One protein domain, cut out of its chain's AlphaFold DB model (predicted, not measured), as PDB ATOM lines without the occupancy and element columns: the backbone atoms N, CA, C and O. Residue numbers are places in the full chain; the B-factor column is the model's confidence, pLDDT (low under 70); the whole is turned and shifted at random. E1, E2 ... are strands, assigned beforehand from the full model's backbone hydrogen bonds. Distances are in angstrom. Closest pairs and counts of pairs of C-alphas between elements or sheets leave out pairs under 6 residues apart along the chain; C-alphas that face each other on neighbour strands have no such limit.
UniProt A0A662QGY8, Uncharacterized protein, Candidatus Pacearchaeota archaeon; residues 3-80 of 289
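What this domain is: This is residues 3 to 80 of the 289 residues of an uncharacterized protein of Candidatus Pacearchaeota archaeon (UniProt A0A662QGY8). Two antiparallel hairpins, E1-E2 and E3-E4, lie side by side in one long, twisted sheet, and the unnamed stretch 32 to 54 runs back along its length. The printed part has 78 residues, no named helix and four strands, E1 to E4, in sheet order E2 - E1 - E3 - E4, antiparallel throughout. The class is all strand; the rod is loose, with a radius of gyration of the C-alphas of 14.9 A and spans of 50 by 20 by 18 A.

Where its parts are: Find C-alpha 10 at (37.738, 48.733, -53.816), where E1, residues 10 to 18, begins. E2 holds residues 25 to 31. E3, residues 55 to 65, runs 32.7 A; E4, residues 68 to 79, runs 29.6 A, bends by 60 degrees at residue 76 and ends at (50.224, 46.080, -22.048).

How they stand to each other: Between inner strands E1 and E3, look at N 15 and O 62, 2.8 A apart. Edge strand E2 is the antiparallel neighbour of E1, with N 14 and O 27 within hydrogen-bond range at 2.8 A. Edge strand E4 is the antiparallel neighbour of E3, with N 61 and O 73 within hydrogen-bond range at 2.9 A. E2 and E4 are apart.

The domain as a whole: The C-alphas of Asn 7 and Tyr 52 are the two farthest apart, 49.8 A. The link from E2 to E3 is long. The printed part has no cut, and no printed residue is under 70 in pLDDT.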
ATOM      1  N   TRP A   3      45.588  53.679 -49.654       92.06
ATOM      2  CA  TRP A   3      45.411  54.381 -50.921       92.06
ATOM      3  C   TRP A   3      44.892  53.410 -51.981       92.06
ATOM      4  O   TRP A   3      45.456  52.328 -52.152       92.06
ATOM      5  N   ASN A   4      43.817  53.781 -52.679       92.19
ATOM      6  CA  ASN A   4      43.335  53.048 -53.842       92.19
ATOM      7  C   ASN A   4      43.914  53.651 -55.126       92.19
ATOM      8  O   ASN A   4      43.357  54.596 -55.666       92.19
ATOM      9  N   ASN A   5      44.993  53.072 -55.642       89.75
ATOM     10  CA  ASN A   5      45.598  53.465 -56.918       89.75
ATOM     11  C   ASN A   5      45.014  52.719 -58.138       89.75
ATOM     12  O   ASN A   5      45.623  52.718 -59.205       89.75
ATOM     13  N   SER A   6      43.883  52.021 -57.979       87.56
ATOM     14  CA  SER A   6      43.256  51.242 -59.051       87.56
ATOM     15  C   SER A   6      42.099  51.991 -59.700       87.56
ATOM     16  O   SER A   6      41.440  52.785 -59.039       87.56
ATOM     17  N   ASN A   7      41.784  51.647 -60.951       89.75
ATOM     18  CA  ASN A   7      40.720  52.261 -61.761       89.75
ATOM     19  C   ASN A   7      39.283  51.899 -61.335       89.75
ATOM     20  O   ASN A   7      38.336  52.127 -62.082       89.75
ATOM     21  N   GLN A   8      39.107  51.304 -60.157       92.50
ATOM     22  CA  GLN A   8      37.819  50.832 -59.664       92.50
ATOM     23  C   GLN A   8      37.681  51.094 -58.170       92.50
ATOM     24  O   GLN A   8      38.668  51.174 -57.438       92.50
ATOM     25  N   THR A   9      36.440  51.179 -57.706       93.06
ATOM     26  CA  THR A   9      36.146  51.213 -56.276       93.06
ATOM     27  C   THR A   9      36.546  49.885 -55.639       93.06
ATOM     28  O   THR A   9      36.148  48.821 -56.113       93.06
ATOM     29  N   ILE A  10      37.309  49.931 -54.546       93.69
ATOM     30  CA  ILE A  10      37.738  48.733 -53.816       93.69
ATOM     31  C   ILE A  10      37.138  48.696 -52.414       93.69
ATOM     32  O   ILE A  10      36.953  49.725 -51.762       93.69
ATOM     33  N   LYS A  11      36.877  47.484 -51.926       95.81
ATOM     34  CA  LYS A  11      36.466  47.223 -50.547       95.81
ATOM     35  C   LYS A  11      37.617  46.558 -49.801       95.81
ATOM     36  O   LYS A  11      38.060  45.479 -50.192       95.81
ATOM     37  N   ILE A  12      38.087  47.197 -48.734       96.00
ATOM     38  CA  ILE A  12      39.160  46.688 -47.878       96.00
ATOM     39  C   ILE A  12      38.605  46.410 -46.486       96.00
ATOM     40  O   ILE A  12      37.909  47.238 -45.899       96.00
ATOM     41  N   ILE A  13      38.931  45.242 -45.947       96.31
ATOM     42  CA  ILE A  13      38.661  44.879 -44.558       96.31
ATOM     43  C   ILE A  13      39.966  45.044 -43.792       96.31
ATOM     44  O   ILE A  13      40.934  44.342 -44.064       96.31
ATOM     45  N   VAL A  14      39.998  45.967 -42.843       96.31
ATOM     46  CA  VAL A  14      41.135  46.178 -41.949       96.31
ATOM     47  C   VAL A  14      40.804  45.545 -40.608       96.31
ATOM     48  O   VAL A  14      39.742  45.827 -40.052       96.31
ATOM     49  N   THR A  15      41.697  44.708 -40.093       96.19
ATOM     50  CA  THR A  15      41.551  44.089 -38.777       96.19
ATOM     51  C   THR A  15      42.736  44.413 -37.886       96.19
ATOM     52  O   THR A  15      43.874  44.396 -38.356       96.19
ATOM     53  N   ALA A  16      42.484  44.670 -36.608       95.75
ATOM     54  CA  ALA A  16      43.523  44.815 -35.600       95.75
ATOM     55  C   ALA A  16      43.183  44.003 -34.352       95.75
ATOM     56  O   ALA A  16      42.037  44.004 -33.907       95.75
ATOM     57  N   GLU A  17      44.181  43.344 -33.778       96.06
ATOM     58  CA  GLU A  17      44.060  42.607 -32.523       96.06
ATOM     59  C   GLU A  17      45.363  42.676 -31.738       96.06
ATOM     60  O   GLU A  17      46.447  42.733 -32.316       96.06
ATOM     61  N   ILE A  18      45.261  42.640 -30.416       95.88
ATOM     62  CA  ILE A  18      46.368  42.267 -29.551       95.88
ATOM     63  C   ILE A  18      46.206  40.773 -29.279       95.88
ATOM     64  O   ILE A  18      45.216  40.359 -28.675       95.88
ATOM     65  N   SER A  19      47.150  39.978 -29.785       94.06
ATOM     66  CA  SER A  19      47.125  38.513 -29.729       94.06
ATOM     67  C   SER A  19      46.831  38.032 -28.309       94.06
ATOM     68  O   SER A  19      47.454  38.528 -27.381       94.06
ATOM     69  N   GLU A  20      45.856  37.132 -28.143       92.31
ATOM     70  CA  GLU A  20      45.382  36.580 -26.852       92.31
ATOM     71  C   GLU A  20      44.671  37.564 -25.901       92.31
ATOM     72  O   GLU A  20      43.965  37.134 -24.990       92.31
ATOM     73  N   TRP A  21      44.774  38.875 -26.127       93.62
ATOM     74  CA  TRP A  21      44.242  39.902 -25.222       93.62
ATOM     75  C   TRP A  21      42.936  40.536 -25.694       93.62
ATOM     76  O   TRP A  21      42.117  40.967 -24.878       93.62
ATOM     77  N   THR A  22      42.724  40.621 -27.006       94.06
ATOM     78  CA  THR A  22      41.539  41.271 -27.573       94.06
ATOM     79  C   THR A  22      40.948  40.455 -28.713       94.06
ATOM     80  O   THR A  22      41.711  39.902 -29.506       94.06
ATOM     81  N   PRO A  23      39.618  40.459 -28.899       92.50
ATOM     82  CA  PRO A  23      39.047  40.061 -30.177       92.50
ATOM     83  C   PRO A  23      39.566  40.964 -31.308       92.50
ATOM     84  O   PRO A  23      39.905  42.130 -31.095       92.50
ATOM     85  N   SER A  24      39.573  40.435 -32.529       92.44
ATOM     86  CA  SER A  24      39.835  41.224 -33.733       92.44
ATOM     87  C   SER A  24      38.785  42.323 -33.905       92.44
ATOM     88  O   SER A  24      37.603  42.044 -34.116       92.44
ATOM     89  N   VAL A  25      39.224  43.580 -33.882       92.25
ATOM     90  CA  VAL A  25      38.416  44.720 -34.323       92.25
ATOM     91  C   VAL A  25      38.458  44.763 -35.837       92.25
ATOM     92  O   VAL A  25      39.529  44.718 -36.434       92.25
ATOM     93  N   ILE A  26      37.284  44.826 -36.465       93.69
ATOM     94  CA  ILE A  26      37.127  44.751 -37.916       93.69
ATOM     95  C   ILE A  26      36.498  46.050 -38.404       93.69
ATOM     96  O   ILE A  26      35.409  46.425 -37.976       93.69
ATOM     97  N   LYS A  27      37.152  46.714 -39.357       93.62
ATOM     98  CA  LYS A  27      36.604  47.877 -40.053       93.62
ATOM     99  C   LYS A  27      36.619  47.633 -41.547       93.62
ATOM    100  O   LYS A  27      37.662  47.383 -42.146       93.62
ATOM    101  N   THR A  28      35.443  47.722 -42.146       94.50
ATOM    102  CA  THR A  28      35.284  47.633 -43.593       94.50
ATOM    103  C   THR A  28      35.254  49.039 -44.164       94.50
ATOM    104  O   THR A  28      34.448  49.859 -43.732       94.50
ATOM    105  N   ILE A  29      36.123  49.315 -45.130       94.00
ATOM    106  CA  ILE A  29      36.165  50.590 -45.838       94.00
ATOM    107  C   ILE A  29      35.955  50.376 -47.334       94.00
ATOM    108  O   ILE A  29      36.435  49.404 -47.919       94.00
ATOM    109  N   THR A  30      35.250  51.320 -47.945       94.94
ATOM    110  CA  THR A  30      35.115  51.429 -49.396       94.94
ATOM    111  C   THR A  30      35.932  52.633 -49.848       94.94
ATOM    112  O   THR A  30      35.811  53.713 -49.260       94.94
ATOM    113  N   LEU A  31      36.788  52.428 -50.845       93.62
ATOM    114  CA  LEU A  31      37.659  53.445 -51.422       93.62
ATOM    115  C   LEU A  31      37.301  53.659 -52.889       93.62
ATOM    116  O   LEU A  31      37.394  52.714 -53.673       93.62
ATOM    117  N   ALA A  32      36.922  54.878 -53.259       94.19
ATOM    118  CA  ALA A  32      36.748  55.287 -54.648       94.19
ATOM    119  C   ALA A  32      38.097  55.344 -55.392       94.19
ATOM    120  O   ALA A  32      39.164  55.180 -54.793       94.19
ATOM    121  N   LEU A  33      38.048  55.552 -56.711       93.44
ATOM    122  CA  LEU A  33      39.228  55.741 -57.561       93.44
ATOM    123  C   LEU A  33      40.149  56.826 -56.995       93.44
ATOM    124  O   LEU A  33      39.688  57.930 -56.713       93.44
ATOM    125  N   ASN A  34      41.443  56.521 -56.872       90.38
ATOM    126  CA  ASN A  34      42.475  57.437 -56.373       90.38
ATOM    127  C   ASN A  34      42.202  57.986 -54.962       90.38
ATOM    128  O   ASN A  34      42.892  58.902 -54.517       90.38
ATOM    129  N   GLU A  35      41.236  57.415 -54.233       94.06
ATOM    130  CA  GLU A  35      40.887  57.860 -52.892       94.06
ATOM    131  C   GLU A  35      41.933  57.394 -51.876       94.06
ATOM    132  O   GLU A  35      42.437  56.264 -51.904       94.06
ATOM    133  N   PHE A  36      42.218  58.283 -50.934       92.38
ATOM    134  CA  PHE A  36      43.064  58.038 -49.785       92.38
ATOM    135  C   PHE A  36      42.218  58.101 -48.514       92.38
ATOM    136  O   PHE A  36      41.503  59.078 -48.294       92.38
ATOM    137  N   LYS A  37      42.312  57.079 -47.656       92.75
ATOM    138  CA  LYS A  37      41.707  57.124 -46.318       92.75
ATOM    139  C   LYS A  37      42.677  56.690 -45.237       92.75
ATOM    140  O   LYS A  37      43.389  55.684 -45.336       92.75
ATOM    141  N   GLU A  38      42.616  57.412 -44.132       92.56
ATOM    142  CA  GLU A  38      43.143  56.946 -42.867       92.56
ATOM    143  C   GLU A  38      42.109  56.068 -42.153       92.56
ATOM    144  O   GLU A  38      40.911  56.350 -42.141       92.56
ATOM    145  N   VAL A  39      42.576  54.959 -41.578       89.25
ATOM    146  CA  VAL A  39      41.729  54.007 -40.858       89.25
ATOM    147  C   VAL A  39      42.313  53.815 -39.473       89.25
ATOM    148  O   VAL A  39      43.309  53.113 -39.319       89.25
ATOM    149  N   SER A  40      41.678  54.435 -38.480       88.12
ATOM    150  CA  SER A  40      41.987  54.173 -37.077       88.12
ATOM    151  C   SER A  40      41.490  52.785 -36.661       88.12
ATOM    152  O   SER A  40      40.423  52.338 -37.105       88.12
ATOM    153  N   GLN A  41      42.295  52.117 -35.838       85.19
ATOM    154  CA  GLN A  41      42.068  50.787 -35.288       85.19
ATOM    155  C   GLN A  41      42.474  50.791 -33.816       85.19
ATOM    156  O   GLN A  41      43.642  51.016 -33.504       85.19
ATOM    157  N   THR A  42      41.520  50.501 -32.936       86.50
ATOM    158  CA  THR A  42      41.736  50.468 -31.485       86.50
ATOM    159  C   THR A  42      41.233  49.127 -30.954       86.50
ATOM    160  O   THR A  42      40.057  49.021 -30.602       86.50
ATOM    161  N   PRO A  43      42.067  48.070 -30.969       88.19
ATOM    162  CA  PRO A  43      41.686  46.788 -30.395       88.19
ATOM    163  C   PRO A  43      41.438  46.926 -28.892       88.19
ATOM    164  O   PRO A  43      42.272  47.465 -28.168       88.19
ATOM    165  N   PHE A  44      40.295  46.421 -28.428       87.19
ATOM    166  CA  PHE A  44      39.900  46.438 -27.024       87.19
ATOM    167  C   PHE A  44      39.320  45.085 -26.610       87.19
ATOM    168  O   PHE A  44      38.633  44.426 -27.391       87.19
ATOM    169  N   GLY A  45      39.576  44.679 -25.368       85.75
ATOM    170  CA  GLY A  45      39.067  43.447 -24.781       85.75
ATOM    171  C   GLY A  45      39.045  43.531 -23.259       85.75
ATOM    172  O   GLY A  45      39.921  44.143 -22.656       85.75
ATOM    173  N   ILE A  46      38.061  42.881 -22.627       87.25
ATOM    174  CA  ILE A  46      37.870  42.899 -21.161       87.25
ATOM    175  C   ILE A  46      39.101  42.361 -20.411       87.25
ATOM    176  O   ILE A  46      39.347  42.765 -19.279       87.25
ATOM    177  N   ALA A  47      39.895  41.484 -21.032       90.12
ATOM    178  CA  ALA A  47      41.135  40.980 -20.443       90.12
ATOM    179  C   ALA A  47      42.135  42.106 -20.126       90.12
ATOM    180  O   ALA A  47      42.815  42.034 -19.106       90.12
ATOM    181  N   LEU A  48      42.165  43.177 -20.933       90.12
ATOM    182  CA  LEU A  48      43.015  44.347 -20.683       90.12
ATOM    183  C   LEU A  48      42.661  45.030 -19.356       90.12
ATOM    184  O   LEU A  48      43.555  45.405 -18.609       90.12
ATOM    185  N   LEU A  49      41.367  45.111 -19.022       86.62
ATOM    186  CA  LEU A  49      40.879  45.714 -17.774       86.62
ATOM    187  C   LEU A  49      41.178  44.873 -16.524       86.62
ATOM    188  O   LEU A  49      40.920  45.309 -15.409       86.62
ATOM    189  N   ARG A  50      41.670  43.643 -16.699       88.94
ATOM    190  CA  ARG A  50      42.013  42.720 -15.607       88.94
ATOM    191  C   ARG A  50      43.521  42.513 -15.482       88.94
ATOM    192  O   ARG A  50      43.959  41.671 -14.701       88.94
ATOM    193  N   ASN A  51      44.307  43.246 -16.263       91.44
ATOM    194  CA  ASN A  51      45.752  43.151 -16.241       91.44
ATOM    195  C   ASN A  51      46.332  44.038 -15.136       91.44
ATOM    196  O   ASN A  51      46.248  45.254 -15.226       91.44
ATOM    197  N   TYR A  52      46.988  43.450 -14.140       89.44
ATOM    198  CA  TYR A  52      47.671  44.192 -13.068       89.44
ATOM    199  C   TYR A  52      49.191  43.970 -13.100       89.44
ATOM    200  O   TYR A  52      49.878  44.039 -12.084       89.44
ATOM    201  N   SER A  53      49.745  43.643 -14.269       89.62
ATOM    202  CA  SER A  53      51.188  43.476 -14.472       89.62
ATOM    203  C   SER A  53      51.625  44.056 -15.814       89.62
ATOM    204  O   SER A  53      50.838  44.142 -16.747       89.62
ATOM    205  N   LEU A  54      52.881  44.474 -15.942       89.62
ATOM    206  CA  LEU A  54      53.403  44.928 -17.231       89.62
ATOM    207  C   LEU A  54      53.750  43.706 -18.089       89.62
ATOM    208  O   LEU A  54      54.747  43.036 -17.821       89.62
ATOM    209  N   VAL A  55      52.949  43.419 -19.119       93.12
ATOM    210  CA  VAL A  55      53.084  42.186 -19.914       93.12
ATOM    211  C   VAL A  55      53.486  42.510 -21.360       93.12
ATOM    212  O   VAL A  55      52.874  43.387 -21.976       93.12
ATOM    213  N   PRO A  56      54.512  41.853 -21.937       95.19
ATOM    214  CA  PRO A  56      54.781  41.955 -23.369       95.19
ATOM    215  C   PRO A  56      53.637  41.322 -24.170       95.19
ATOM    216  O   PRO A  56      53.119  40.272 -23.806       95.19
ATOM    217  N   ALA A  57      53.258  41.943 -25.280       95.81
ATOM    218  CA  ALA A  57      52.214  41.431 -26.157       95.81
ATOM    219  C   ALA A  57      52.486  41.796 -27.618       95.81
ATOM    220  O   ALA A  57      53.421  42.535 -27.944       95.81
ATOM    221  N   THR A  58      51.636  41.295 -28.506       96.31
ATOM    222  CA  THR A  58      51.807  41.448 -29.947       96.31
ATOM    223  C   THR A  58      50.558  42.055 -30.570       96.31
ATOM    224  O   THR A  58      49.493  41.445 -30.561       96.31
ATOM    225  N   LEU A  59      50.697  43.254 -31.140       95.62
ATOM    226  CA  LEU A  59      49.676  43.897 -31.962       95.62
ATOM    227  C   LEU A  59      49.805  43.402 -33.403       95.62
ATOM    228  O   LEU A  59      50.856  43.566 -34.028       95.62
ATOM    229  N   ILE A  60      48.725  42.850 -33.939       96.38
ATOM    230  CA  ILE A  60      48.628  42.338 -35.302       96.38
ATOM    231  C   ILE A  60      47.641  43.219 -36.066       96.38
ATOM    232  O   ILE A  60      46.477  43.337 -35.691       96.38
ATOM    233  N   LEU A  61      48.106  43.835 -37.152       95.69
ATOM    234  CA  LEU A  61      47.304  44.641 -38.069       95.69
ATOM    235  C   LEU A  61      47.286  43.962 -39.437       95.69
ATOM    236  O   LEU A  61      48.338  43.747 -40.035       95.69
ATOM    237  N   LYS A  62      46.097  43.670 -39.961       96.50
ATOM    238  CA  LYS A  62      45.908  43.053 -41.279       96.50
ATOM    239  C   LYS A  62      44.983  43.908 -42.137       96.50
ATOM    240  O   LYS A  62      44.038  44.511 -41.635       96.50
ATOM    241  N   ALA A  63      45.219  43.929 -43.444       95.88
ATOM    242  CA  ALA A  63      44.258  44.417 -44.425       95.88
ATOM    243  C   ALA A  63      43.993  43.328 -45.466       95.88
ATOM    244  O   ALA A  63      44.923  42.701 -45.979       95.88
ATOM    245  N   LYS A  64      42.717  43.103 -45.773       96.19
ATOM    246  CA  LYS A  64      42.250  42.099 -46.724       96.19
ATOM    247  C   LYS A  64      41.450  42.747 -47.847       96.19
ATOM    248  O   LYS A  64      40.594  43.591 -47.587       96.19
ATOM    249  N   LYS A  65      41.680  42.295 -49.077       94.25
ATOM    250  CA  LYS A  65      40.855  42.579 -50.258       94.25
ATOM    251  C   LYS A  65      40.352  41.247 -50.802       94.25
ATOM    252  O   LYS A  65      41.159  40.351 -51.015       94.25
ATOM    253  N   GLU A  66      39.037  41.105 -50.980       91.81
ATOM    254  CA  GLU A  66      38.426  39.877 -51.540       91.81
ATOM    255  C   GLU A  66      38.892  38.591 -50.821       91.81
ATOM    256  O   GLU A  66      39.233  37.584 -51.432       91.81
ATOM    257  N   GLY A  67      38.986  38.649 -49.489       90.50
ATOM    258  CA  GLY A  67      39.439  37.532 -48.653       90.50
ATOM    259  C   GLY A  67      40.959  37.317 -48.607       90.50
ATOM    260  O   GLY A  67      41.440  36.682 -47.670       90.50
ATOM    261  N   LYS A  68      41.734  37.896 -49.533       94.69
ATOM    262  CA  LYS A  68      43.201  37.793 -49.563       94.69
ATOM    263  C   LYS A  68      43.849  38.872 -48.701       94.69
ATOM    264  O   LYS A  68      43.466  40.038 -48.771       94.69
ATOM    265  N   ILE A  69      44.844  38.491 -47.902       95.50
ATOM    266  CA  ILE A  69      45.663  39.435 -47.132       95.50
ATOM    267  C   ILE A  69      46.549  40.203 -48.115       95.50
ATOM    268  O   ILE A  69      47.328  39.606 -48.849       95.50
ATOM    269  N   ILE A  70      46.401  41.526 -48.136       94.81
ATOM    270  CA  ILE A  70      47.211  42.442 -48.953       94.81
ATOM    271  C   ILE A  70      48.227  43.218 -48.109       94.81
ATOM    272  O   ILE A  70      49.120  43.866 -48.643       94.81
ATOM    273  N   TYR A  71      48.065  43.178 -46.786       94.81
ATOM    274  CA  TYR A  71      48.964  43.798 -45.829       94.81
ATOM    275  C   TYR A  71      48.868  43.071 -44.496       94.81
ATOM    276  O   TYR A  71      47.767  42.805 -44.011       94.81
ATOM    277  N   GLU A  72      50.015  42.817 -43.885       96.19
ATOM    278  CA  GLU A  72      50.121  42.332 -42.519       96.19
ATOM    279  C   GLU A  72      51.316  43.001 -41.854       96.19
ATOM    280  O   GLU A  72      52.402  43.098 -42.430       96.19
ATOM    281  N   LYS A  73      51.104  43.508 -40.644       95.44
ATOM    282  CA  LYS A  73      52.164  44.068 -39.822       95.44
ATOM    283  C   LYS A  73      51.959  43.666 -38.380       95.44
ATOM    284  O   LYS A  73      50.886  43.854 -37.812       95.44
ATOM    285  N   THR A  74      53.052  43.216 -37.792       96.12
ATOM    286  CA  THR A  74      53.128  42.835 -36.392       96.12
ATOM    287  C   THR A  74      53.999  43.837 -35.652       96.12
ATOM    288  O   THR A  74      55.022  44.290 -36.173       96.12
ATOM    289  N   ARG A  75      53.586  44.228 -34.447       95.19
ATOM    290  CA  ARG A  75      54.384  45.064 -33.548       95.19
ATOM    291  C   ARG A  75      54.416  44.451 -32.158       95.19
ATOM    292  O   ARG A  75      53.368  44.137 -31.599       95.19
ATOM    293  N   ASN A  76      55.611  44.361 -31.590       95.12
ATOM    294  CA  ASN A  76      55.771  44.078 -30.170       95.12
ATOM    295  C   ASN A  76      55.368  45.324 -29.382       95.12
ATOM    296  O   ASN A  76      55.832  46.429 -29.673       95.12
ATOM    297  N   ILE A  77      54.489  45.135 -28.409       93.19
ATOM    298  CA  ILE A  77      53.981  46.175 -27.519       93.19
ATOM    299  C   ILE A  77      54.090  45.697 -26.070       93.19
ATOM    300  O   ILE A  77      54.392  44.534 -25.800       93.19
ATOM    301  N   LYS A  78      53.844  46.600 -25.125       90.44
ATOM    302  CA  LYS A  78      53.635  46.250 -23.720       90.44
ATOM    303  C   LYS A  78      52.229  46.667 -23.328       90.44
ATOM    304  O   LYS A  78      51.821  47.784 -23.637       90.44
ATOM    305  N   ILE A  79      51.513  45.778 -22.657       90.81
ATOM    306  CA  ILE A  79      50.224  46.080 -22.048       90.81
ATOM    307  C   ILE A  79      50.509  46.558 -20.631       90.81
ATOM    308  O   ILE A  79      51.156  45.858 -19.848       90.81
ATOM    309  N   ARG A  80      50.069  47.783 -20.341       88.56
ATOM    310  CA  ARG A  80      50.172  48.404 -19.021       88.56
ATOM    311  C   ARG A  80      49.121  47.859 -18.065       88.56
ATOM    312  O   ARG A  80      48.196  47.161 -18.486       88.56
TER     313      ARG A  80